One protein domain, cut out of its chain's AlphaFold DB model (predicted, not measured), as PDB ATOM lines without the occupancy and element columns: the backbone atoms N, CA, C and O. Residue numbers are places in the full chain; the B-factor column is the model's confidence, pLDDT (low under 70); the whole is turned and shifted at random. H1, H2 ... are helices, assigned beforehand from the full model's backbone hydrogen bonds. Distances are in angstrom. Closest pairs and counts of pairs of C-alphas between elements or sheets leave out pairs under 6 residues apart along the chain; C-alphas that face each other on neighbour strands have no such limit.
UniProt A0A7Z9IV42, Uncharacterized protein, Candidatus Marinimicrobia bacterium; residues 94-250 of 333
ATOM      1  N   ASP A  94     -37.100  37.363  46.727       82.31
ATOM      2  CA  ASP A  94     -36.017  36.645  47.389       82.31
ATOM      3  C   ASP A  94     -36.241  35.127  47.554       82.31
ATOM      4  O   ASP A  94     -35.649  34.525  48.448       82.31
ATOM      5  N   ASP A  95     -37.013  34.477  46.662       87.38
ATOM      6  CA  ASP A  95     -37.123  33.002  46.610       87.38
ATOM      7  C   ASP A  95     -35.705  32.365  46.592       87.38
ATOM      8  O   ASP A  95     -35.438  31.385  47.290       87.38
ATOM      9  N   ASP A  96     -34.748  32.984  45.887       88.69
ATOM     10  CA  ASP A  96     -33.352  32.530  45.796       88.69
ATOM     11  C   ASP A  96     -32.520  32.737  47.074       88.69
ATOM     12  O   ASP A  96     -31.446  32.143  47.205       88.69
ATOM     13  N   ALA A  97     -32.952  33.579  48.020       89.25
ATOM     14  CA  ALA A  97     -32.149  33.900  49.203       89.25
ATOM     15  C   ALA A  97     -31.868  32.655  50.052       89.25
ATOM     16  O   ALA A  97     -30.718  32.424  50.427       89.25
ATOM     17  N   VAL A  98     -32.884  31.810  50.258       88.69
ATOM     18  CA  VAL A  98     -32.757  30.564  51.031       88.69
ATOM     19  C   VAL A  98     -31.814  29.576  50.338       88.69
ATOM     20  O   VAL A  98     -30.985  28.948  50.998       88.69
ATOM     21  N   LEU A  99     -31.867  29.464  49.004       89.81
ATOM     22  CA  LEU A  99     -30.936  28.612  48.254       89.81
ATOM     23  C   LEU A  99     -29.496  29.117  48.353       89.81
ATOM     24  O   LEU A  99     -28.568  28.327  48.551       89.81
ATOM     25  N   ASN A 100     -29.308  30.430  48.223       89.31
ATOM     26  CA  ASN A 100     -27.996  31.064  48.294       89.31
ATOM     27  C   ASN A 100     -27.373  30.909  49.684       89.31
ATOM     28  O   ASN A 100     -26.192  30.585  49.795       89.31
ATOM     29  N   GLU A 101     -28.160  31.107  50.741       87.44
ATOM     30  CA  GLU A 101     -27.727  30.890  52.121       87.44
ATOM     31  C   GLU A 101     -27.372  29.421  52.369       87.44
ATOM     32  O   GLU A 101     -26.271  29.131  52.833       87.44
ATOM     33  N   THR A 102     -28.242  28.494  51.958       86.19
ATOM     34  CA  THR A 102     -28.019  27.048  52.122       86.19
ATOM     35  C   THR A 102     -26.735  26.592  51.424       86.19
ATOM     36  O   THR A 102     -25.943  25.834  51.988       86.19
ATOM     37  N   THR A 103     -26.484  27.109  50.217       85.75
ATOM     38  CA  THR A 103     -25.256  26.835  49.457       85.75
ATOM     39  C   THR A 103     -24.014  27.330  50.203       85.75
ATOM     40  O   THR A 103     -23.012  26.620  50.253       85.75
ATOM     41  N   ARG A 104     -24.076  28.515  50.833       83.88
ATOM     42  CA  ARG A 104     -22.967  29.070  51.633       83.88
ATOM     43  C   ARG A 104     -22.729  28.299  52.931       83.88
ATOM     44  O   ARG A 104     -21.577  28.120  53.306       83.88
ATOM     45  N   SER A 105     -23.789  27.844  53.603       78.25
ATOM     46  CA  SER A 105     -23.687  27.069  54.850       78.25
ATOM     47  C   SER A 105     -23.213  25.623  54.649       78.25
ATOM     48  O   SER A 105     -22.903  24.939  55.621       78.25
ATOM     49  N   GLY A 106     -23.141  25.163  53.394       69.38
ATOM     50  CA  GLY A 106     -22.774  23.802  53.019       69.38
ATOM     51  C   GLY A 106     -23.968  22.841  52.984       69.38
ATOM     52  O   GLY A 106     -24.851  22.868  53.838       69.38
ATOM     53  N   ILE A 107     -23.961  21.939  51.995       67.88
ATOM     54  CA  ILE A 107     -24.988  20.893  51.781       67.88
ATOM     55  C   ILE A 107     -24.672  19.626  52.620       67.88
ATOM     56  O   ILE A 107     -25.367  18.624  52.551       67.88
ATOM     57  N   GLY A 108     -23.611  19.654  53.438       56.31
ATOM     58  CA  GLY A 108     -22.989  18.466  54.043       56.31
ATOM     59  C   GLY A 108     -23.779  17.738  55.140       56.31
ATOM     60  O   GLY A 108     -23.311  16.708  55.614       56.31
ATOM     61  N   LEU A 109     -24.949  18.236  55.550       60.25
ATOM     62  CA  LEU A 109     -25.849  17.512  56.453       60.25
ATOM     63  C   LEU A 109     -26.887  16.766  55.615       60.25
ATOM     64  O   LEU A 109     -27.640  17.398  54.873       60.25
ATOM     65  N   ALA A 110     -26.930  15.439  55.750       61.97
ATOM     66  CA  ALA A 110     -27.996  14.624  55.180       61.97
ATOM     67  C   ALA A 110     -29.340  15.110  55.741       61.97
ATOM     68  O   ALA A 110     -29.572  15.013  56.941       61.97
ATOM     69  N   VAL A 111     -30.183  15.673  54.876       70.12
ATOM     70  CA  VAL A 111     -31.577  15.994  55.195       70.12
ATOM     71  C   VAL A 111     -32.440  14.987  54.472       70.12
ATOM     72  O   VAL A 111     -32.393  14.887  53.240       70.12
ATOM     73  N   PHE A 112     -33.201  14.224  55.243       80.56
ATOM     74  CA  PHE A 112     -34.148  13.267  54.711       80.56
ATOM     75  C   PHE A 112     -35.467  13.971  54.402       80.56
ATOM     76  O   PHE A 112     -35.811  14.991  54.991       80.56
ATOM     77  N   VAL A 113     -36.239  13.407  53.473       85.06
ATOM     78  CA  VAL A 113     -37.590  13.911  53.186       85.06
ATOM     79  C   VAL A 113     -38.474  13.852  54.441       85.06
ATOM     80  O   VAL A 113     -39.297  14.739  54.623       85.06
ATOM     81  N   GLY A 114     -38.234  12.889  55.340       89.69
ATOM     82  CA  GLY A 114     -38.909  12.812  56.640       89.69
ATOM     83  C   GLY A 114     -38.714  14.062  57.504       89.69
ATOM     84  O   GLY A 114     -39.683  14.557  58.056       89.69
ATOM     85  N   ASP A 115     -37.514  14.660  57.523       92.38
ATOM     86  CA  ASP A 115     -37.266  15.888  58.298       92.38
ATOM     87  C   ASP A 115     -38.117  17.063  57.777       92.38
ATOM     88  O   ASP A 115     -38.612  17.890  58.544       92.38
ATOM     89  N   LEU A 116     -38.303  17.136  56.452       93.19
ATOM     90  CA  LEU A 116     -39.193  18.112  55.818       93.19
ATOM     91  C   LEU A 116     -40.662  17.838  56.168       93.19
ATOM     92  O   LEU A 116     -41.388  18.779  56.488       93.19
ATOM     93  N   GLU A 117     -41.095  16.578  56.086       94.12
ATOM     94  CA  GLU A 117     -42.459  16.153  56.424       94.12
ATOM     95  C   GLU A 117     -42.789  16.503  57.888       94.12
ATOM     96  O   GLU A 117     -43.787  17.184  58.137       94.12
ATOM     97  N   ASP A 118     -41.903  16.170  58.831       94.94
ATOM     98  CA  ASP A 118     -42.053  16.464  60.261       94.94
ATOM     99  C   ASP A 118     -42.118  17.975  60.528       94.94
ATOM    100  O   ASP A 118     -43.031  18.463  61.196       94.94
ATOM    101  N   ALA A 119     -41.196  18.757  59.952       95.94
ATOM    102  CA  ALA A 119     -41.193  20.208  60.129       95.94
ATOM    103  C   ALA A 119     -42.478  20.871  59.606       95.94
ATOM    104  O   ALA A 119     -42.937  21.862  60.181       95.94
ATOM    105  N   LEU A 120     -43.067  20.344  58.529       96.00
ATOM    106  CA  LEU A 120     -44.337  20.835  57.990       96.00
ATOM    107  C   LEU A 120     -45.519  20.472  58.897       96.00
ATOM    108  O   LEU A 120     -46.338  21.350  59.176       96.00
ATOM    109  N   GLN A 121     -45.583  19.238  59.407       95.44
ATOM    110  CA  GLN A 121     -46.634  18.815  60.344       95.44
ATOM    111  C   GLN A 121     -46.586  19.592  61.665       95.44
ATOM    112  O   GLN A 121     -47.614  20.020  62.206       95.44
ATOM    113  N   GLU A 122     -45.377  19.860  62.156       96.62
ATOM    114  CA  GLU A 122     -45.128  20.617  63.384       96.62
ATOM    115  C   GLU A 122     -45.194  22.143  63.192       96.62
ATOM    116  O   GLU A 122     -44.993  22.895  64.147       96.62
ATOM    117  N   CYS A 123     -45.499  22.627  61.981       96.44
ATOM    118  CA  CYS A 123     -45.580  24.056  61.645       96.44
ATOM    119  C   CYS A 123     -44.268  24.837  61.885       96.44
ATOM    120  O   CYS A 123     -44.278  26.050  62.119       96.44
ATOM    121  N   LYS A 124     -43.114  24.166  61.803       96.88
ATOM    122  CA  LYS A 124     -41.775  24.762  61.906       96.88
ATOM    123  C   LYS A 124     -41.356  25.362  60.563       96.88
ATOM    124  O   LYS A 124     -40.433  24.893  59.904       96.88
ATOM    125  N   TRP A 125     -42.036  26.423  60.130       94.56
ATOM    126  CA  TRP A 125     -41.949  26.940  58.752       94.56
ATOM    127  C   TRP A 125     -40.544  27.333  58.282       94.56
ATOM    128  O   TRP A 125     -40.199  27.112  57.121       94.56
ATOM    129  N   ASN A 126     -39.717  27.897  59.168       92.94
ATOM    130  CA  ASN A 126     -38.334  28.243  58.830       92.94
ATOM    131  C   ASN A 126     -37.478  26.987  58.612       92.94
ATOM    132  O   ASN A 126     -36.698  26.936  57.662       92.94
ATOM    133  N   GLU A 127     -37.660  25.963  59.452       93.56
ATOM    134  CA  GLU A 127     -36.992  24.667  59.301       93.56
ATOM    135  C   GLU A 127     -37.482  23.956  58.040       93.56
ATOM    136  O   GLU A 127     -36.663  23.520  57.240       93.56
ATOM    137  N   ALA A 128     -38.792  23.945  57.784       95.06
ATOM    138  CA  ALA A 128     -39.371  23.366  56.577       95.06
ATOM    139  C   ALA A 128     -38.806  24.003  55.293       95.06
ATOM    140  O   ALA A 128     -38.416  23.293  54.368       95.06
ATOM    141  N   LYS A 129     -38.688  25.339  55.235       93.88
ATOM    142  CA  LYS A 129     -38.063  26.040  54.093       93.88
ATOM    143  C   LYS A 129     -36.591  25.660  53.924       93.88
ATOM    144  O   LYS A 129     -36.148  25.420  52.801       93.88
ATOM    145  N   LEU A 130     -35.844  25.574  55.026       92.06
ATOM    146  CA  LEU A 130     -34.440  25.163  55.013       92.06
ATOM    147  C   LEU A 130     -34.274  23.701  54.570       92.06
ATOM    148  O   LEU A 130     -33.400  23.404  53.756       92.06
ATOM    149  N   PHE A 131     -35.106  22.789  55.073       93.06
ATOM    150  CA  PHE A 131     -35.082  21.378  54.699       93.06
ATOM    151  C   PHE A 131     -35.462  21.190  53.233       93.06
ATOM    152  O   PHE A 131     -34.722  20.529  52.509       93.06
ATOM    153  N   ALA A 132     -36.503  21.873  52.747       94.00
ATOM    154  CA  ALA A 132     -36.854  21.879  51.329       94.00
ATOM    155  C   ALA A 132     -35.685  22.357  50.449       94.00
ATOM    156  O   ALA A 132     -35.375  21.717  49.445       94.00
ATOM    157  N   ALA A 133     -34.991  23.433  50.837       93.38
ATOM    158  CA  ALA A 133     -33.825  23.945  50.113       93.38
ATOM    159  C   ALA A 133     -32.652  22.952  50.108       93.38
ATOM    160  O   ALA A 133     -32.049  22.711  49.059       93.38
ATOM    161  N   LYS A 134     -32.343  22.339  51.256       91.44
ATOM    162  CA  LYS A 134     -31.285  21.324  51.369       91.44
ATOM    163  C   LYS A 134     -31.596  20.091  50.529       91.44
ATOM    164  O   LYS A 134     -30.741  19.676  49.753       91.44
ATOM    165  N   THR A 135     -32.812  19.549  50.610       90.75
ATOM    166  CA  THR A 135     -33.246  18.408  49.788       90.75
ATOM    167  C   THR A 135     -33.236  18.757  48.299       90.75
ATOM    168  O   THR A 135     -32.793  17.953  47.476       90.75
ATOM    169  N   PHE A 136     -33.658  19.970  47.930       92.38
ATOM    170  CA  PHE A 136     -33.619  20.436  46.545       92.38
ATOM    171  C   PHE A 136     -32.183  20.470  46.016       92.38
ATOM    172  O   PHE A 136     -31.904  19.885  44.976       92.38
ATOM    173  N   LEU A 137     -31.245  21.073  46.748       90.75
ATOM    174  CA  LEU A 137     -29.840  21.141  46.338       90.75
ATOM    175  C   LEU A 137     -29.151  19.766  46.345       90.75
ATOM    176  O   LEU A 137     -28.436  19.445  45.398       90.75
ATOM    177  N   ALA A 138     -29.389  18.940  47.368       88.38
ATOM    178  CA  ALA A 138     -28.791  17.610  47.503       88.38
ATOM    179  C   ALA A 138     -29.267  16.625  46.425       88.38
ATOM    180  O   ALA A 138     -28.522  15.730  46.035       88.38
ATOM    181  N   SER A 139     -30.485  16.809  45.911       86.25
ATOM    182  CA  SER A 139     -31.041  16.004  44.817       86.25
ATOM    183  C   SER A 139     -30.708  16.549  43.423       86.25
ATOM    184  O   SER A 139     -31.412  16.236  42.468       86.25
ATOM    185  N   ASP A 140     -29.678  17.392  43.294       85.81
ATOM    186  CA  ASP A 140     -29.339  18.101  42.053       85.81
ATOM    187  C   ASP A 140     -30.551  18.838  41.451       85.81
ATOM    188  O   ASP A 140     -30.864  18.740  40.263       85.81
ATOM    189  N   ARG A 141     -31.258  19.593  42.299       88.12
ATOM    190  CA  ARG A 141     -32.415  20.423  41.931       88.12
ATOM    191  C   ARG A 141     -33.546  19.612  41.289       88.12
ATOM    192  O   ARG A 141     -34.162  20.058  40.325       88.12
ATOM    193  N   SER A 142     -33.794  18.403  41.792       86.88
ATOM    194  CA  SER A 142     -34.831  17.521  41.251       86.88
ATOM    195  C   SER A 142     -36.253  17.940  41.645       86.88
ATOM    196  O   SER A 142     -36.480  18.686  42.601       86.88
ATOM    197  N   ARG A 143     -37.235  17.351  40.953       90.62
ATOM    198  CA  ARG A 143     -38.668  17.456  41.271       90.62
ATOM    199  C   ARG A 143     -39.101  16.755  42.569       90.62
ATOM    200  O   ARG A 143     -40.244  16.911  42.983       90.62
ATOM    201  N   ALA A 144     -38.216  16.017  43.244       90.88
ATOM    202  CA  ALA A 144     -38.588  15.228  44.423       90.88
ATOM    203  C   ALA A 144     -39.224  16.075  45.542       90.88
ATOM    204  O   ALA A 144     -40.139  15.615  46.223       90.88
ATOM    205  N   VAL A 145     -38.769  17.325  45.704       93.69
ATOM    206  CA  VAL A 145     -39.300  18.249  46.718       93.69
ATOM    207  C   VAL A 145     -40.731  18.672  46.396       93.69
ATOM    208  O   VAL A 145     -41.582  18.620  47.279       93.69
ATOM    209  N   ILE A 146     -41.036  19.045  45.146       95.44
ATOM    210  CA  ILE A 146     -42.405  19.440  44.783       95.44
ATOM    211  C   ILE A 146     -43.370  18.253  44.866       95.44
ATOM    212  O   ILE A 146     -44.490  18.428  45.341       95.44
ATOM    213  N   ASP A 147     -42.930  17.045  44.496       94.75
ATOM    214  CA  ASP A 147     -43.752  15.839  44.627       94.75
ATOM    215  C   ASP A 147     -44.076  15.548  46.109       94.75
ATOM    216  O   ASP A 147     -45.226  15.268  46.439       94.75
ATOM    217  N   ALA A 148     -43.098  15.666  47.019       94.81
ATOM    218  CA  ALA A 148     -43.316  15.488  48.460       94.81
ATOM    219  C   ALA A 148     -44.259  16.545  49.056       94.81
ATOM    220  O   ALA A 148     -45.168  16.222  49.816       94.81
ATOM    221  N   LEU A 149     -44.087  17.811  48.675       97.31
ATOM    222  CA  LEU A 149     -44.956  18.889  49.141       97.31
ATOM    223  C   LEU A 149     -46.390  18.752  48.622       97.31
ATOM    224  O   LEU A 149     -47.329  19.073  49.345       97.31
ATOM    225  N   ALA A 150     -46.576  18.287  47.383       97.81
ATOM    226  CA  ALA A 150     -47.904  18.090  46.806       97.81
ATOM    227  C   ALA A 150     -48.670  16.979  47.533       97.81
ATOM    228  O   ALA A 150     -49.861  17.132  47.795       97.81
ATOM    229  N   ASP A 151     -47.969  15.911  47.912       96.81
ATOM    230  CA  ASP A 151     -48.500  14.830  48.740       96.81
ATOM    231  C   ASP A 151     -48.996  15.336  50.101       96.81
ATOM    232  O   ASP A 151     -50.164  15.165  50.450       96.81
ATOM    233  N   LEU A 152     -48.147  16.069  50.823       97.38
ATOM    234  CA  LEU A 152     -48.510  16.672  52.106       97.38
ATOM    235  C   LEU A 152     -49.667  17.668  51.975       97.38
ATOM    236  O   LEU A 152     -50.602  17.652  52.772       97.38
ATOM    237  N   ALA A 153     -49.653  18.521  50.948       97.88
ATOM    238  CA  ALA A 153     -50.706  19.508  50.732       97.88
ATOM    239  C   ALA A 153     -52.089  18.865  50.532       97.88
ATOM    240  O   ALA A 153     -53.096  19.471  50.917       97.88
ATOM    241  N   LEU A 154     -52.152  17.655  49.963       98.31
ATOM    242  CA  LEU A 154     -53.397  16.916  49.749       98.31
ATOM    243  C   LEU A 154     -54.001  16.343  51.033       98.31
ATOM    244  O   LEU A 154     -55.196  16.058  51.029       98.31
ATOM    245  N   GLN A 155     -53.280  16.305  52.156       97.88
ATOM    246  CA  GLN A 155     -53.899  16.010  53.457       97.88
ATOM    247  C   GLN A 155     -55.038  16.987  53.778       97.88
ATOM    248  O   GLN A 155     -55.999  16.638  54.447       97.88
ATOM    249  N   ASN A 156     -55.008  18.202  53.219       97.25
ATOM    250  CA  ASN A 156     -56.165  19.094  53.194       97.25
ATOM    251  C   ASN A 156     -56.705  19.264  51.766       97.25
ATOM    252  O   ASN A 156     -56.692  20.361  51.201       97.25
ATOM    253  N   THR A 157     -57.177  18.165  51.169       97.81
ATOM    254  CA  THR A 157     -57.678  18.135  49.783       97.81
ATOM    255  C   THR A 157     -58.775  19.175  49.541       97.81
ATOM    256  O   THR A 157     -58.735  19.862  48.522       97.81
ATOM    257  N   ASN A 158     -59.696  19.373  50.492       96.38
ATOM    258  CA  ASN A 158     -60.768  20.364  50.355       96.38
ATOM    259  C   ASN A 158     -60.231  21.790  50.142       96.38
ATOM    260  O   ASN A 158     -60.776  22.561  49.360       96.38
ATOM    261  N   ARG A 159     -59.147  22.149  50.838       96.44
ATOM    262  CA  ARG A 159     -58.537  23.480  50.745       96.44
ATOM    263  C   ARG A 159     -57.570  23.601  49.567       96.44
ATOM    264  O   ARG A 159     -57.512  24.649  48.926       96.44
ATOM    265  N   ASN A 160     -56.768  22.564  49.335       98.12
ATOM    266  CA  ASN A 160     -55.569  22.653  48.506       98.12
ATOM    267  C   ASN A 160     -55.685  21.895  47.175       98.12
ATOM    268  O   ASN A 160     -54.900  22.172  46.276       98.12
ATOM    269  N   GLY A 161     -56.640  20.973  47.015       98.06
ATOM    270  CA  GLY A 161     -56.691  20.033  45.888       98.06
ATOM    271  C   GLY A 161     -56.711  20.708  44.516       98.06
ATOM    272  O   GLY A 161     -55.927  20.345  43.638       98.06
ATOM    273  N   ALA A 162     -57.534  21.752  44.355       98.44
ATOM    274  CA  ALA A 162     -57.549  22.559  43.135       98.44
ATOM    275  C   ALA A 162     -56.192  23.230  42.875       98.44
ATOM    276  O   ALA A 162     -55.617  23.107  41.795       98.44
ATOM    277  N   PHE A 163     -55.627  23.892  43.883       98.62
ATOM    278  CA  PHE A 163     -54.338  24.560  43.740       98.62
ATOM    279  C   PHE A 163     -53.209  23.582  43.393       98.62
ATOM    280  O   PHE A 163     -52.473  23.833  42.441       98.62
ATOM    281  N   VAL A 164     -53.105  22.455  44.105       98.50
ATOM    282  CA  VAL A 164     -52.085  21.421  43.873       98.50
ATOM    283  C   VAL A 164     -52.153  20.919  42.435       98.50
ATOM    284  O   VAL A 164     -51.135  20.910  41.745       98.50
ATOM    285  N   PHE A 165     -53.347  20.572  41.946       98.25
ATOM    286  CA  PHE A 165     -53.521  20.131  40.564       98.25
ATOM    287  C   PHE A 165     -53.049  21.190  39.560       98.25
ATOM    288  O   PHE A 165     -52.230  20.898  38.688       98.25
ATOM    289  N   HIS A 166     -53.535  22.429  39.674       98.31
ATOM    290  CA  HIS A 166     -53.197  23.474  38.708       98.31
ATOM    291  C   HIS A 166     -51.719  23.889  38.781       98.31
ATOM    292  O   HIS A 166     -51.121  24.167  37.738       98.31
ATOM    293  N   LEU A 167     -51.103  23.890  39.969       98.06
ATOM    294  CA  LEU A 167     -49.677  24.170  40.137       98.06
ATOM    295  C   LEU A 167     -48.823  23.075  39.491       98.06
ATOM    296  O   LEU A 167     -47.927  23.395  38.713       98.06
ATOM    297  N   LEU A 168     -49.136  21.797  39.733       97.19
ATOM    298  CA  LEU A 168     -48.428  20.678  39.101       97.19
ATOM    299  C   LEU A 168     -48.580  20.706  37.577       97.19
ATOM    300  O   LEU A 168     -47.597  20.556  36.862       97.19
ATOM    301  N   ARG A 169     -49.776  21.000  37.050       96.00
ATOM    302  CA  ARG A 169     -49.980  21.154  35.596       96.00
ATOM    303  C   ARG A 169     -49.215  22.327  34.990       96.00
ATOM    304  O   ARG A 169     -48.866  22.255  33.814       96.00
ATOM    305  N   SER A 170     -48.995  23.386  35.763       96.00
ATOM    306  CA  SER A 170     -48.167  24.527  35.360       96.00
ATOM    307  C   SER A 170     -46.691  24.131  35.328       96.00
ATOM    308  O   SER A 170     -46.016  24.355  34.330       96.00
ATOM    309  N   PHE A 171     -46.228  23.448  36.376       94.88
ATOM    310  CA  PHE A 171     -44.878  22.904  36.478       94.88
ATOM    311  C   PHE A 171     -44.556  21.924  35.331       94.88
ATOM    312  O   PHE A 171     -43.564  22.106  34.624       94.88
ATOM    313  N   HIS A 172     -45.439  20.953  35.071       93.81
ATOM    314  CA  HIS A 172     -45.291  19.938  34.015       93.81
ATOM    315  C   HIS A 172     -45.447  20.475  32.583       93.81
ATOM    316  O   HIS A 172     -45.380  19.706  31.629       93.81
ATOM    317  N   PHE A 173     -45.724  21.769  32.391       93.81
ATOM    318  CA  PHE A 173     -45.933  22.315  31.048       93.81
ATOM    319  C   PHE A 173     -44.631  22.426  30.237       93.81
ATOM    320  O   PHE A 173     -44.653  22.214  29.024       93.81
ATOM    321  N   GLN A 174     -43.515  22.743  30.899       87.50
ATOM    322  CA  GLN A 174     -42.170  22.773  30.302       87.50
ATOM    323  C   GLN A 174     -41.094  22.120  31.187       87.50
ATOM    324  O   GLN A 174     -40.043  21.762  30.671       87.50
ATOM    325  N   GLU A 175     -41.328  21.967  32.499       83.50
ATOM    326  CA  GLU A 175     -40.386  21.345  33.451       83.50
ATOM    327  C   GLU A 175     -38.956  21.919  33.422       83.50
ATOM    328  O   GLU A 175     -37.972  21.201  33.604       83.50
ATOM    329  N   LEU A 176     -38.821  23.236  33.223       88.12
ATOM    330  CA  LEU A 176     -37.516  23.899  33.243       88.12
ATOM    331  C   LEU A 176     -36.866  23.758  34.627       88.12
ATOM    332  O   LEU A 176     -37.446  24.154  35.642       88.12
ATOM    333  N   LYS A 177     -35.647  23.206  34.672       87.12
ATOM    334  CA  LYS A 177     -34.931  22.902  35.925       87.12
ATOM    335  C   LYS A 177     -34.681  24.161  36.761       87.12
ATOM    336  O   LYS A 177     -34.722  24.104  37.990       87.12
ATOM    337  N   GLU A 178     -34.441  25.297  36.109       88.06
ATOM    338  CA  GLU A 178     -34.287  26.596  36.766       88.06
ATOM    339  C   GLU A 178     -35.557  27.101  37.468       88.06
ATOM    340  O   GLU A 178     -35.435  27.822  38.453       88.06
ATOM    341  N   ASP A 179     -36.747  26.685  37.024       92.69
ATOM    342  CA  ASP A 179     -38.027  27.194  37.529       92.69
ATOM    343  C   ASP A 179     -38.566  26.377  38.719       92.69
ATOM    344  O   ASP A 179     -39.435  26.853  39.454       92.69
ATOM    345  N   ILE A 180     -38.063  25.150  38.935       94.75
ATOM    346  CA  ILE A 180     -38.599  24.197  39.931       94.75
ATOM    347  C   ILE A 180     -38.703  24.833  41.319       94.75
ATOM    348  O   ILE A 180     -39.706  24.658  42.014       94.75
ATOM    349  N   TRP A 181     -37.685  25.594  41.722       95.75
ATOM    350  CA  TRP A 181     -37.654  26.198  43.048       95.75
ATOM    351  C   TRP A 181     -38.792  27.201  43.268       95.75
ATOM    352  O   TRP A 181     -39.397  27.211  44.335       95.75
ATOM    353  N   ASN A 182     -39.170  27.984  42.254       95.81
ATOM    354  CA  ASN A 182     -40.285  28.923  42.378       95.81
ATOM    355  C   ASN A 182     -41.627  28.200  42.553       95.81
ATOM    356  O   ASN A 182     -42.485  28.669  43.304       95.81
ATOM    357  N   TYR A 183     -41.804  27.036  41.921       97.38
ATOM    358  CA  TYR A 183     -42.977  26.190  42.152       97.38
ATOM    359  C   TYR A 183     -42.969  25.576  43.562       97.38
ATOM    360  O   TYR A 183     -44.008  25.565  44.223       97.38
ATOM    361  N   VAL A 184     -41.804  25.148  44.063       97.25
ATOM    362  CA  VAL A 184     -41.630  24.705  45.460       97.25
ATOM    363  C   VAL A 184     -42.013  25.822  46.440       97.25
ATOM    364  O   VAL A 184     -42.824  25.598  47.339       97.25
ATOM    365  N   CYS A 185     -41.510  27.042  46.237       97.06
ATOM    366  CA  CYS A 185     -41.852  28.209  47.052       97.06
ATOM    367  C   CYS A 185     -43.345  28.558  46.986       97.06
ATOM    368  O   CYS A 185     -43.933  28.907  48.009       97.06
ATOM    369  N   SER A 186     -43.971  28.437  45.812       97.62
ATOM    370  CA  SER A 186     -45.415  28.646  45.634       97.62
ATOM    371  C   SER A 186     -46.227  27.690  46.509       97.62
ATOM    372  O   SER A 186     -47.127  28.111  47.236       97.62
ATOM    373  N   LEU A 187     -45.860  26.405  46.504       97.75
ATOM    374  CA  LEU A 187     -46.550  25.388  47.286       97.75
ATOM    375  C   LEU A 187     -46.316  25.554  48.792       97.75
ATOM    376  O   LEU A 187     -47.274  25.488  49.560       97.75
ATOM    377  N   LEU A 188     -45.087  25.872  49.209       96.94
ATOM    378  CA  LEU A 188     -44.778  26.213  50.602       96.94
ATOM    379  C   LEU A 188     -45.574  27.432  51.089       96.94
ATOM    380  O   LEU A 188     -46.096  27.388  52.199       96.94
ATOM    381  N   ASN A 189     -45.726  28.480  50.263       96.25
ATOM    382  CA  ASN A 189     -46.545  29.657  50.596       96.25
ATOM    383  C   ASN A 189     -48.010  29.270  50.856       96.25
ATOM    384  O   ASN A 189     -48.658  29.843  51.724       96.25
ATOM    385  N   ILE A 190     -48.546  28.275  50.146       96.75
ATOM    386  CA  ILE A 190     -49.911  27.790  50.384       96.75
ATOM    387  C   ILE A 190     -50.014  26.891  51.618       96.75
ATOM    388  O   ILE A 190     -51.007  26.997  52.349       96.75
ATOM    389  N   ILE A 191     -49.024  26.024  51.850       96.56
ATOM    390  CA  ILE A 191     -48.993  25.117  53.004       96.56
ATOM    391  C   ILE A 191     -48.837  25.909  54.311       96.56
ATOM    392  O   ILE A 191     -49.594  25.671  55.244       96.56
ATOM    393  N   GLU A 192     -47.951  26.911  54.377       95.38
ATOM    394  CA  GLU A 192     -47.688  27.681  55.613       95.38
ATOM    395  C   GLU A 192     -48.910  28.457  56.144       95.38
ATOM    396  O   GLU A 192     -48.937  28.890  57.295       95.38
ATOM    397  N   GLN A 193     -49.942  28.648  55.317       95.00
ATOM    398  CA  GLN A 193     -51.154  29.386  55.685       95.00
ATOM    399  C   GLN A 193     -52.124  28.585  56.552       95.00
ATOM    400  O   GLN A 193     -53.067  29.161  57.102       95.00
ATOM    401  N   HIS A 194     -51.973  27.263  56.615       94.25
ATOM    402  CA  HIS A 194     -52.865  26.422  57.396       94.25
ATOM    403  C   HIS A 194     -52.147  25.164  57.863       94.25
ATOM    404  O   HIS A 194     -51.509  24.483  57.066       94.25
ATOM    405  N   ARG A 195     -52.307  24.824  59.145       94.81
ATOM    406  CA  ARG A 195     -51.771  23.573  59.682       94.81
ATOM    407  C   ARG A 195     -52.307  22.389  58.873       94.81
ATOM    408  O   ARG A 195     -53.510  22.315  58.610       94.81
ATOM    409  N   LEU A 196     -51.411  21.492  58.479       95.81
ATOM    410  CA  LEU A 196     -51.790  20.260  57.805       95.81
ATOM    411  C   LEU A 196     -52.485  19.319  58.805       95.81
ATOM    412  O   LEU A 196     -52.072  19.249  59.965       95.81
ATOM    413  N   PRO A 197     -53.577  18.650  58.403       95.88
ATOM    414  CA  PRO A 197     -54.101  17.511  59.143       95.88
ATOM    415  C   PRO A 197     -53.091  16.362  59.163       95.88
ATOM    416  O   PRO A 197     -52.238  16.269  58.286       95.88
ATOM    417  N   GLU A 198     -53.245  15.441  60.108       94.31
ATOM    418  CA  GLU A 198     -52.518  14.173  60.043       94.31
ATOM    419  C   GLU A 198     -52.916  13.380  58.780       94.31
ATOM    420  O   GLU A 198     -54.045  13.526  58.297       94.31
ATOM    421  N   PRO A 199     -52.030  12.520  58.244       94.81
ATOM    422  CA  PRO A 199     -52.361  11.649  57.121       94.81
ATOM    423  C   PRO A 199     -53.619  10.816  57.394       94.81
ATOM    424  O   PRO A 199     -53.754  10.203  58.456       94.81
ATOM    425  N   HIS A 200     -54.525  10.748  56.418       97.56
ATOM    426  CA  HIS A 200     -55.786  10.027  56.585       97.56
ATOM    427  C   HIS A 200     -55.666   8.555  56.191       97.56
ATOM    428  O   HIS A 200     -54.821   8.157  55.391       97.56
ATOM    429  N   GLU A 201     -56.575   7.725  56.700       96.69
ATOM    430  CA  GLU A 201     -56.751   6.368  56.189       96.69
ATOM    431  C   GLU A 201     -57.408   6.372  54.806       96.69
ATOM    432  O   GLU A 201     -58.368   7.110  54.561       96.69
ATOM    433  N   SER A 202     -56.960   5.461  53.939       96.38
ATOM    434  CA  SER A 202     -57.595   5.231  52.639       96.38
ATOM    435  C   SER A 202     -59.042   4.787  52.818       96.38
ATOM    436  O   SER A 202     -59.346   3.957  53.679       96.38
ATOM    437  N   LYS A 203     -59.928   5.290  51.960       97.75
ATOM    438  CA  LYS A 203     -61.330   4.865  51.879       97.75
ATOM    439  C   LYS A 203     -61.596   4.198  50.530       97.75
ATOM    440  O   LYS A 203     -60.752   4.222  49.640       97.75
ATOM    441  N   THR A 204     -62.758   3.567  50.392       95.62
ATOM    442  CA  THR A 204     -63.150   2.831  49.176       95.62
ATOM    443  C   THR A 204     -63.882   3.699  48.151       95.62
ATOM    444  O   THR A 204     -64.316   3.181  47.130       95.62
ATOM    445  N   VAL A 205     -64.093   4.987  48.439       96.19
ATOM    446  CA  VAL A 205     -64.826   5.903  47.556       96.19
ATOM    447  C   VAL A 205     -63.887   6.422  46.473       96.19
ATOM    448  O   VAL A 205     -62.852   7.011  46.785       96.19
ATOM    449  N   GLU A 206     -64.277   6.251  45.213       95.94
ATOM    450  CA  GLU A 206     -63.551   6.769  44.054       95.94
ATOM    451  C   GLU A 206     -64.327   7.908  43.372       95.94
ATOM    452  O   GLU A 206     -65.559   7.961  43.476       95.94
ATOM    453  N   PRO A 207     -63.654   8.809  42.623       95.31
ATOM    454  CA  PRO A 207     -64.317   9.936  41.966       95.31
ATOM    455  C   PRO A 207     -65.509   9.524  41.091       95.31
ATOM    456  O   PRO A 207     -66.582  10.119  41.188       95.31
ATOM    457  N   HIS A 208     -65.358   8.462  40.294       93.19
ATOM    458  CA  HIS A 208     -66.416   7.987  39.400       93.19
ATOM    459  C   HIS A 208     -67.698   7.591  40.157       93.19
ATOM    460  O   HIS A 208     -68.796   7.821  39.657       93.19
ATOM    461  N   ASN A 209     -67.592   7.069  41.388       91.94
ATOM    462  CA  ASN A 209     -68.760   6.620  42.154       91.94
ATOM    463  C   ASN A 209     -69.689   7.764  42.574       91.94
ATOM    464  O   ASN A 209     -70.880   7.533  42.765       91.94
ATOM    465  N   ILE A 210     -69.159   8.981  42.732       93.12
ATOM    466  CA  ILE A 210     -69.927  10.125  43.239       93.12
ATOM    467  C   ILE A 210     -70.144  11.222  42.194       93.12
ATOM    468  O   ILE A 210     -70.783  12.228  42.491       93.12
ATOM    469  N   TYR A 211     -69.630  11.051  40.975       92.94
ATOM    470  CA  TYR A 211     -69.612  12.103  39.962       92.94
ATOM    471  C   TYR A 211     -70.999  12.701  39.678       92.94
ATOM    472  O   TYR A 211     -71.171  13.922  39.688       92.94
ATOM    473  N   LYS A 212     -72.017  11.853  39.502       91.69
ATOM    474  CA  LYS A 212     -73.395  12.319  39.290       91.69
ATOM    475  C   LYS A 212     -73.873  13.187  40.454       91.69
ATOM    476  O   LYS A 212     -74.389  14.280  40.238       91.69
ATOM    477  N   THR A 213     -73.629  12.742  41.683       93.00
ATOM    478  CA  THR A 213     -73.973  13.482  42.901       93.00
ATOM    479  C   THR A 213     -73.256  14.832  42.955       93.00
ATOM    480  O   THR A 213     -73.878  15.838  43.288       93.00
ATOM    481  N   ILE A 214     -71.985  14.903  42.546       94.81
ATOM    482  CA  ILE A 214     -71.243  16.171  42.450       94.81
ATOM    483  C   ILE A 214     -71.930  17.153  41.496       94.81
ATOM    484  O   ILE A 214     -72.086  18.324  41.837       94.81
ATOM    485  N   LEU A 215     -72.369  16.697  40.319       93.25
ATOM    486  CA  LEU A 215     -73.067  17.559  39.362       93.25
ATOM    487  C   LEU A 215     -74.473  17.946  39.834       93.25
ATOM    488  O   LEU A 215     -74.919  19.052  39.532       93.25
ATOM    489  N   ILE A 216     -75.161  17.096  40.603       92.81
ATOM    490  CA  ILE A 216     -76.452  17.413  41.244       92.81
ATOM    491  C   ILE A 216     -76.299  18.506  42.311       92.81
ATOM    492  O   ILE A 216     -77.171  19.366  42.447       92.81
ATOM    493  N   ASN A 217     -75.166  18.546  43.010       92.12
ATOM    494  CA  ASN A 217     -74.880  19.593  43.981       92.12
ATOM    495  C   ASN A 217     -74.484  20.884  43.251       92.12
ATOM    496  O   ASN A 217     -73.472  20.941  42.555       92.12
ATOM    497  N   ASN A 218     -75.291  21.943  43.392       89.38
ATOM    498  CA  ASN A 218     -75.072  23.222  42.703       89.38
ATOM    499  C   ASN A 218     -73.999  24.089  43.387       89.38
ATOM    500  O   ASN A 218     -74.277  25.199  43.839       89.38
ATOM    501  N   GLN A 219     -72.786  23.554  43.521       93.56
ATOM    502  CA  GLN A 219     -71.678  24.192  44.228       93.56
ATOM    503  C   GLN A 219     -70.463  24.305  43.309       93.56
ATOM    504  O   GLN A 219     -69.740  23.339  43.078       93.56
ATOM    505  N   SER A 220     -70.205  25.506  42.795       95.31
ATOM    506  CA  SER A 220     -69.136  25.707  41.813       95.31
ATOM    507  C   SER A 220     -67.740  25.388  42.358       95.31
ATOM    508  O   SER A 220     -66.956  24.748  41.663       95.31
ATOM    509  N   ASP A 221     -67.451  25.736  43.615       95.44
ATOM    510  CA  ASP A 221     -66.169  25.410  44.264       95.44
ATOM    511  C   ASP A 221     -65.944  23.891  44.378       95.44
ATOM    512  O   ASP A 221     -64.816  23.404  44.235       95.44
ATOM    513  N   LEU A 222     -67.028  23.131  44.580       96.69
ATOM    514  CA  LEU A 222     -66.992  21.672  44.600       96.69
ATOM    515  C   LEU A 222     -66.659  21.124  43.212       96.69
ATOM    516  O   LEU A 222     -65.796  20.258  43.106       96.69
ATOM    517  N   TRP A 223     -67.264  21.652  42.143       97.06
ATOM    518  CA  TRP A 223     -66.947  21.232  40.772       97.06
ATOM    519  C   TRP A 223     -65.483  21.493  40.413       97.06
ATOM    520  O   TRP A 223     -64.837  20.636  39.810       97.06
ATOM    521  N   VAL A 224     -64.948  22.650  40.813       98.12
ATOM    522  CA  VAL A 224     -63.543  23.023  40.583       98.12
ATOM    523  C   VAL A 224     -62.600  22.061  41.296       98.12
ATOM    524  O   VAL A 224     -61.667  21.521  40.689       98.12
ATOM    525  N   THR A 225     -62.856  21.802  42.577       98.31
ATOM    526  CA  THR A 225     -62.016  20.907  43.377       98.31
ATOM    527  C   THR A 225     -62.132  19.470  42.884       98.31
ATOM    528  O   THR A 225     -61.112  18.830  42.640       98.31
ATOM    529  N   PHE A 226     -63.348  18.985  42.631       98.00
ATOM    530  CA  PHE A 226     -63.610  17.632  42.144       98.00
ATOM    531  C   PHE A 226     -62.966  17.365  40.775       98.00
ATOM    532  O   PHE A 226     -62.233  16.390  40.622       98.00
ATOM    533  N   SER A 227     -63.149  18.267  39.803       97.12
ATOM    534  CA  SER A 227     -62.502  18.188  38.481       97.12
ATOM    535  C   SER A 227     -60.976  18.136  38.583       97.12
ATOM    536  O   SER A 227     -60.297  17.435  37.828       97.12
ATOM    537  N   SER A 228     -60.411  18.880  39.531       97.94
ATOM    538  CA  SER A 228     -58.971  18.908  39.778       97.94
ATOM    539  C   SER A 228     -58.465  17.591  40.363       97.94
ATOM    540  O   SER A 228     -57.521  16.997  39.841       97.94
ATOM    541  N   VAL A 229     -59.108  17.100  41.423       97.25
ATOM    542  CA  VAL A 229     -58.646  15.892  42.115       97.25
ATOM    543  C   VAL A 229     -58.940  14.621  41.334       97.25
ATOM    544  O   VAL A 229     -58.156  13.683  41.411       97.25
ATOM    545  N   TRP A 230     -59.987  14.587  40.506       97.19
ATOM    546  CA  TRP A 230     -60.197  13.456  39.604       97.19
ATOM    547  C   TRP A 230     -59.041  13.343  38.600       97.19
ATOM    548  O   TRP A 230     -58.504  12.258  38.388       97.19
ATOM    549  N   ARG A 231     -58.544  14.465  38.063       96.44
ATOM    550  CA  ARG A 231     -57.353  14.457  37.191       96.44
ATOM    551  C   ARG A 231     -56.080  14.039  37.924       96.44
ATOM    552  O   ARG A 231     -55.223  13.408  37.313       96.44
ATOM    553  N   LEU A 232     -55.952  14.347  39.216       97.38
ATOM    554  CA  LEU A 232     -54.867  13.812  40.048       97.38
ATOM    555  C   LEU A 232     -55.008  12.300  40.274       97.38
ATOM    556  O   LEU A 232     -54.005  11.593  40.225       97.38
ATOM    557  N   TRP A 233     -56.237  11.817  40.479       96.94
ATOM    558  CA  TRP A 233     -56.563  10.413  40.741       96.94
ATOM    559  C   TRP A 233     -56.216   9.477  39.580       96.94
ATOM    560  O   TRP A 233     -55.737   8.371  39.816       96.94
ATOM    561  N   ILE A 234     -56.476   9.905  38.339       94.62
ATOM    562  CA  ILE A 234     -56.191   9.115  37.125       94.62
ATOM    563  C   ILE A 234     -54.820   9.424  36.508       94.62
ATOM    564  O   ILE A 234     -54.428   8.784  35.538       94.62
ATOM    565  N   GLY A 235     -54.119  10.441  37.013       90.38
ATOM    566  CA  GLY A 235     -52.854  10.904  36.448       90.38
ATOM    567  C   GLY A 235     -51.653  10.041  36.840       90.38
ATOM    568  O   GLY A 235     -51.661   9.333  37.843       90.38
ATOM    569  N   GLU A 236     -50.564  10.170  36.087       87.81
ATOM    570  CA  GLU A 236     -49.306   9.445  36.314       87.81
ATOM    571  C   GLU A 236     -48.394  10.184  37.311       87.81
ATOM    572  O   GLU A 236     -47.303  10.652  36.988       87.81
ATOM    573  N   ASN A 237     -48.865  10.349  38.549       89.06
ATOM    574  CA  ASN A 237     -48.113  11.047  39.596       89.06
ATOM    575  C   ASN A 237     -47.147  10.103  40.333       89.06
ATOM    576  O   ASN A 237     -47.515   8.987  40.692       89.06
ATOM    577  N   VAL A 238     -45.939  10.577  40.670       89.19
ATOM    578  CA  VAL A 238     -44.929   9.785  41.413       89.19
ATOM    579  C   VAL A 238     -45.487   9.248  42.739       89.19
ATOM    580  O   VAL A 238     -45.215   8.112  43.124       89.19
ATOM    581  N   ARG A 239     -46.312  10.049  43.423       93.38
ATOM    582  CA  ARG A 239     -46.923   9.723  44.720       93.38
ATOM    583  C   ARG A 239     -48.404   9.331  44.618       93.38
ATOM    584  O   ARG A 239     -49.153   9.490  45.579       93.38
ATOM    585  N   LEU A 240     -48.826   8.775  43.476       95.75
ATOM    586  CA  LEU A 240     -50.232   8.485  43.156       95.75
ATOM    587  C   LEU A 240     -51.004   7.758  44.269       95.75
ATOM    588  O   LEU A 240     -52.108   8.171  44.605       95.75
ATOM    589  N   LYS A 241     -50.423   6.719  44.883       96.25
ATOM    590  CA  LYS A 241     -51.084   5.969  45.971       96.25
ATOM    591  C   LYS A 241     -51.450   6.857  47.161       96.25
ATOM    592  O   LYS A 241     -52.496   6.674  47.773       96.25
ATOM    593  N   SER A 242     -50.580   7.808  47.487       96.56
ATOM    594  CA  SER A 242     -50.804   8.747  48.581       96.56
ATOM    595  C   SER A 242     -51.861   9.786  48.199       96.56
ATOM    596  O   SER A 242     -52.761  10.065  48.983       96.56
ATOM    597  N   TYR A 243     -51.859  10.253  46.944       98.06
ATOM    598  CA  TYR A 243     -52.905  11.148  46.439       98.06
ATOM    599  C   TYR A 243     -54.279  10.470  46.494       98.06
ATOM    600  O   TYR A 243     -55.236  11.053  46.988       98.06
ATOM    601  N   GLN A 244     -54.376   9.218  46.038       98.12
ATOM    602  CA  GLN A 244     -55.614   8.434  46.079       98.12
ATOM    603  C   GLN A 244     -56.099   8.204  47.517       98.12
ATOM    604  O   GLN A 244     -57.297   8.299  47.780       98.12
ATOM    605  N   ARG A 245     -55.189   7.984  48.474       98.19
ATOM    606  CA  ARG A 245     -55.532   7.899  49.901       98.19
ATOM    607  C   ARG A 245     -56.238   9.171  50.378       98.19
ATOM    608  O   ARG A 245     -57.367   9.088  50.852       98.19
ATOM    609  N   GLU A 246     -55.618  10.333  50.190       98.56
ATOM    610  CA  GLU A 246     -56.178  11.607  50.663       98.56
ATOM    611  C   GLU A 246     -57.455  12.009  49.912       98.56
ATOM    612  O   GLU A 246     -58.426  12.469  50.516       98.56
ATOM    613  N   ILE A 247     -57.503  11.771  48.598       98.56
ATOM    614  CA  ILE A 247     -58.684  12.057  47.780       98.56
ATOM    615  C   ILE A 247     -59.845  11.145  48.186       98.56
ATOM    616  O   ILE A 247     -60.944  11.644  48.401       98.56
ATOM    617  N   SER A 248     -59.628   9.833  48.348       98.50
ATOM    618  CA  SER A 248     -60.690   8.905  48.772       98.50
ATOM    619  C   SER A 248     -61.257   9.276  50.144       98.50
ATOM    620  O   SER A 248     -62.470   9.205  50.352       98.50
ATOM    621  N   HIS A 249     -60.401   9.736  51.065       98.50
ATOM    622  CA  HIS A 249     -60.840  10.268  52.345       98.50
ATOM    623  C   HIS A 249     -61.722  11.507  52.165       98.50
ATOM    624  O   HIS A 249     -62.848  11.518  52.661       98.50
ATOM    625  N   TRP A 250     -61.259  12.511  51.411       98.25
ATOM    626  CA  TRP A 250     -62.029  13.727  51.138       98.25
ATOM    627  C   TRP A 250     -63.401  13.423  50.536       98.25
ATOM    628  O   TRP A 250     -64.402  13.915  51.045       98.25
TER     629      TRP A 250
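AT A GLANCE: This is residues 94 to 250 of the 333 residues of an uncharacterized protein of Candidatus Marinimicrobia bacterium (UniProt A0A7Z9IV42). Four helices, H3 to H6, make an up-and-down bundle in the middle of an elongated body; H1 and H2 pack on it toward one end, H8 and H9 toward the other, with H7 beyond H8. The printed part has 157 residues with nine named helices, H1 to H9 in chain order, and no named strand: all helix. It is compact, with a radius of gyration of the C-alphas of 16.3 A, and spans 56 by 32 by 24 A.

HOW THE PARTS SIT: Start at H5, residues 157 to 171, which touches H8, residues 220 to 234, at a steep tilt of 60 degrees; the closest C-alphas, of Ala 162 and Thr 225, are 4.8 A apart. With residues 160 to 164 alone H5 touches the hub H4, residues 144 to 154, its hairpin partner (closest C-alphas Leu 154 and Gly 161, 6.0 A). H4 touches H6, residues 180 to 191 (Ile 146 and Val 184, 5.4 A), and H9, residues 240 to 250 (Leu 154 and Glu 246, 6.1 A). H3, residues 125 to 138, forms hairpins with H4 (Phe 136 and Val 145, 6.1 A) and with H2, residues 113 to 121 (Ala 119 and Ala 128, 5.1 A). H1, residues 95 to 105, touches H3 (Leu 99 and Ala 133, 5.8 A). H7, residues 207 to 216, forms a hairpin with H8 (Pro 207 and Trp 230, 5.9 A). Every O i to N i+4 pair is within hydrogen-bond range in H2, H3, H4, H6, H8 and H9, against 6 of 7 in H1, 9 of 11 in H5 and 4 of 6 in H7.

IN THESE COORDINATES: Find C-alpha 95 at (-37.123, 33.002, 46.610), where H1 begins, and C-alpha 250 at (-62.029, 13.727, 51.138), where H9 ends. H8 runs 21.6 A, H3 19.7 A and H5 19.1 A.

THE WHOLE: The C-alphas of Arg 104 and Ile 216, the two farthest apart, are 55.7 A apart. The printed part has no cut; the link from H6 to H7, residues 192 to 206, is long. Residues 106 to 110 have pLDDT under 70.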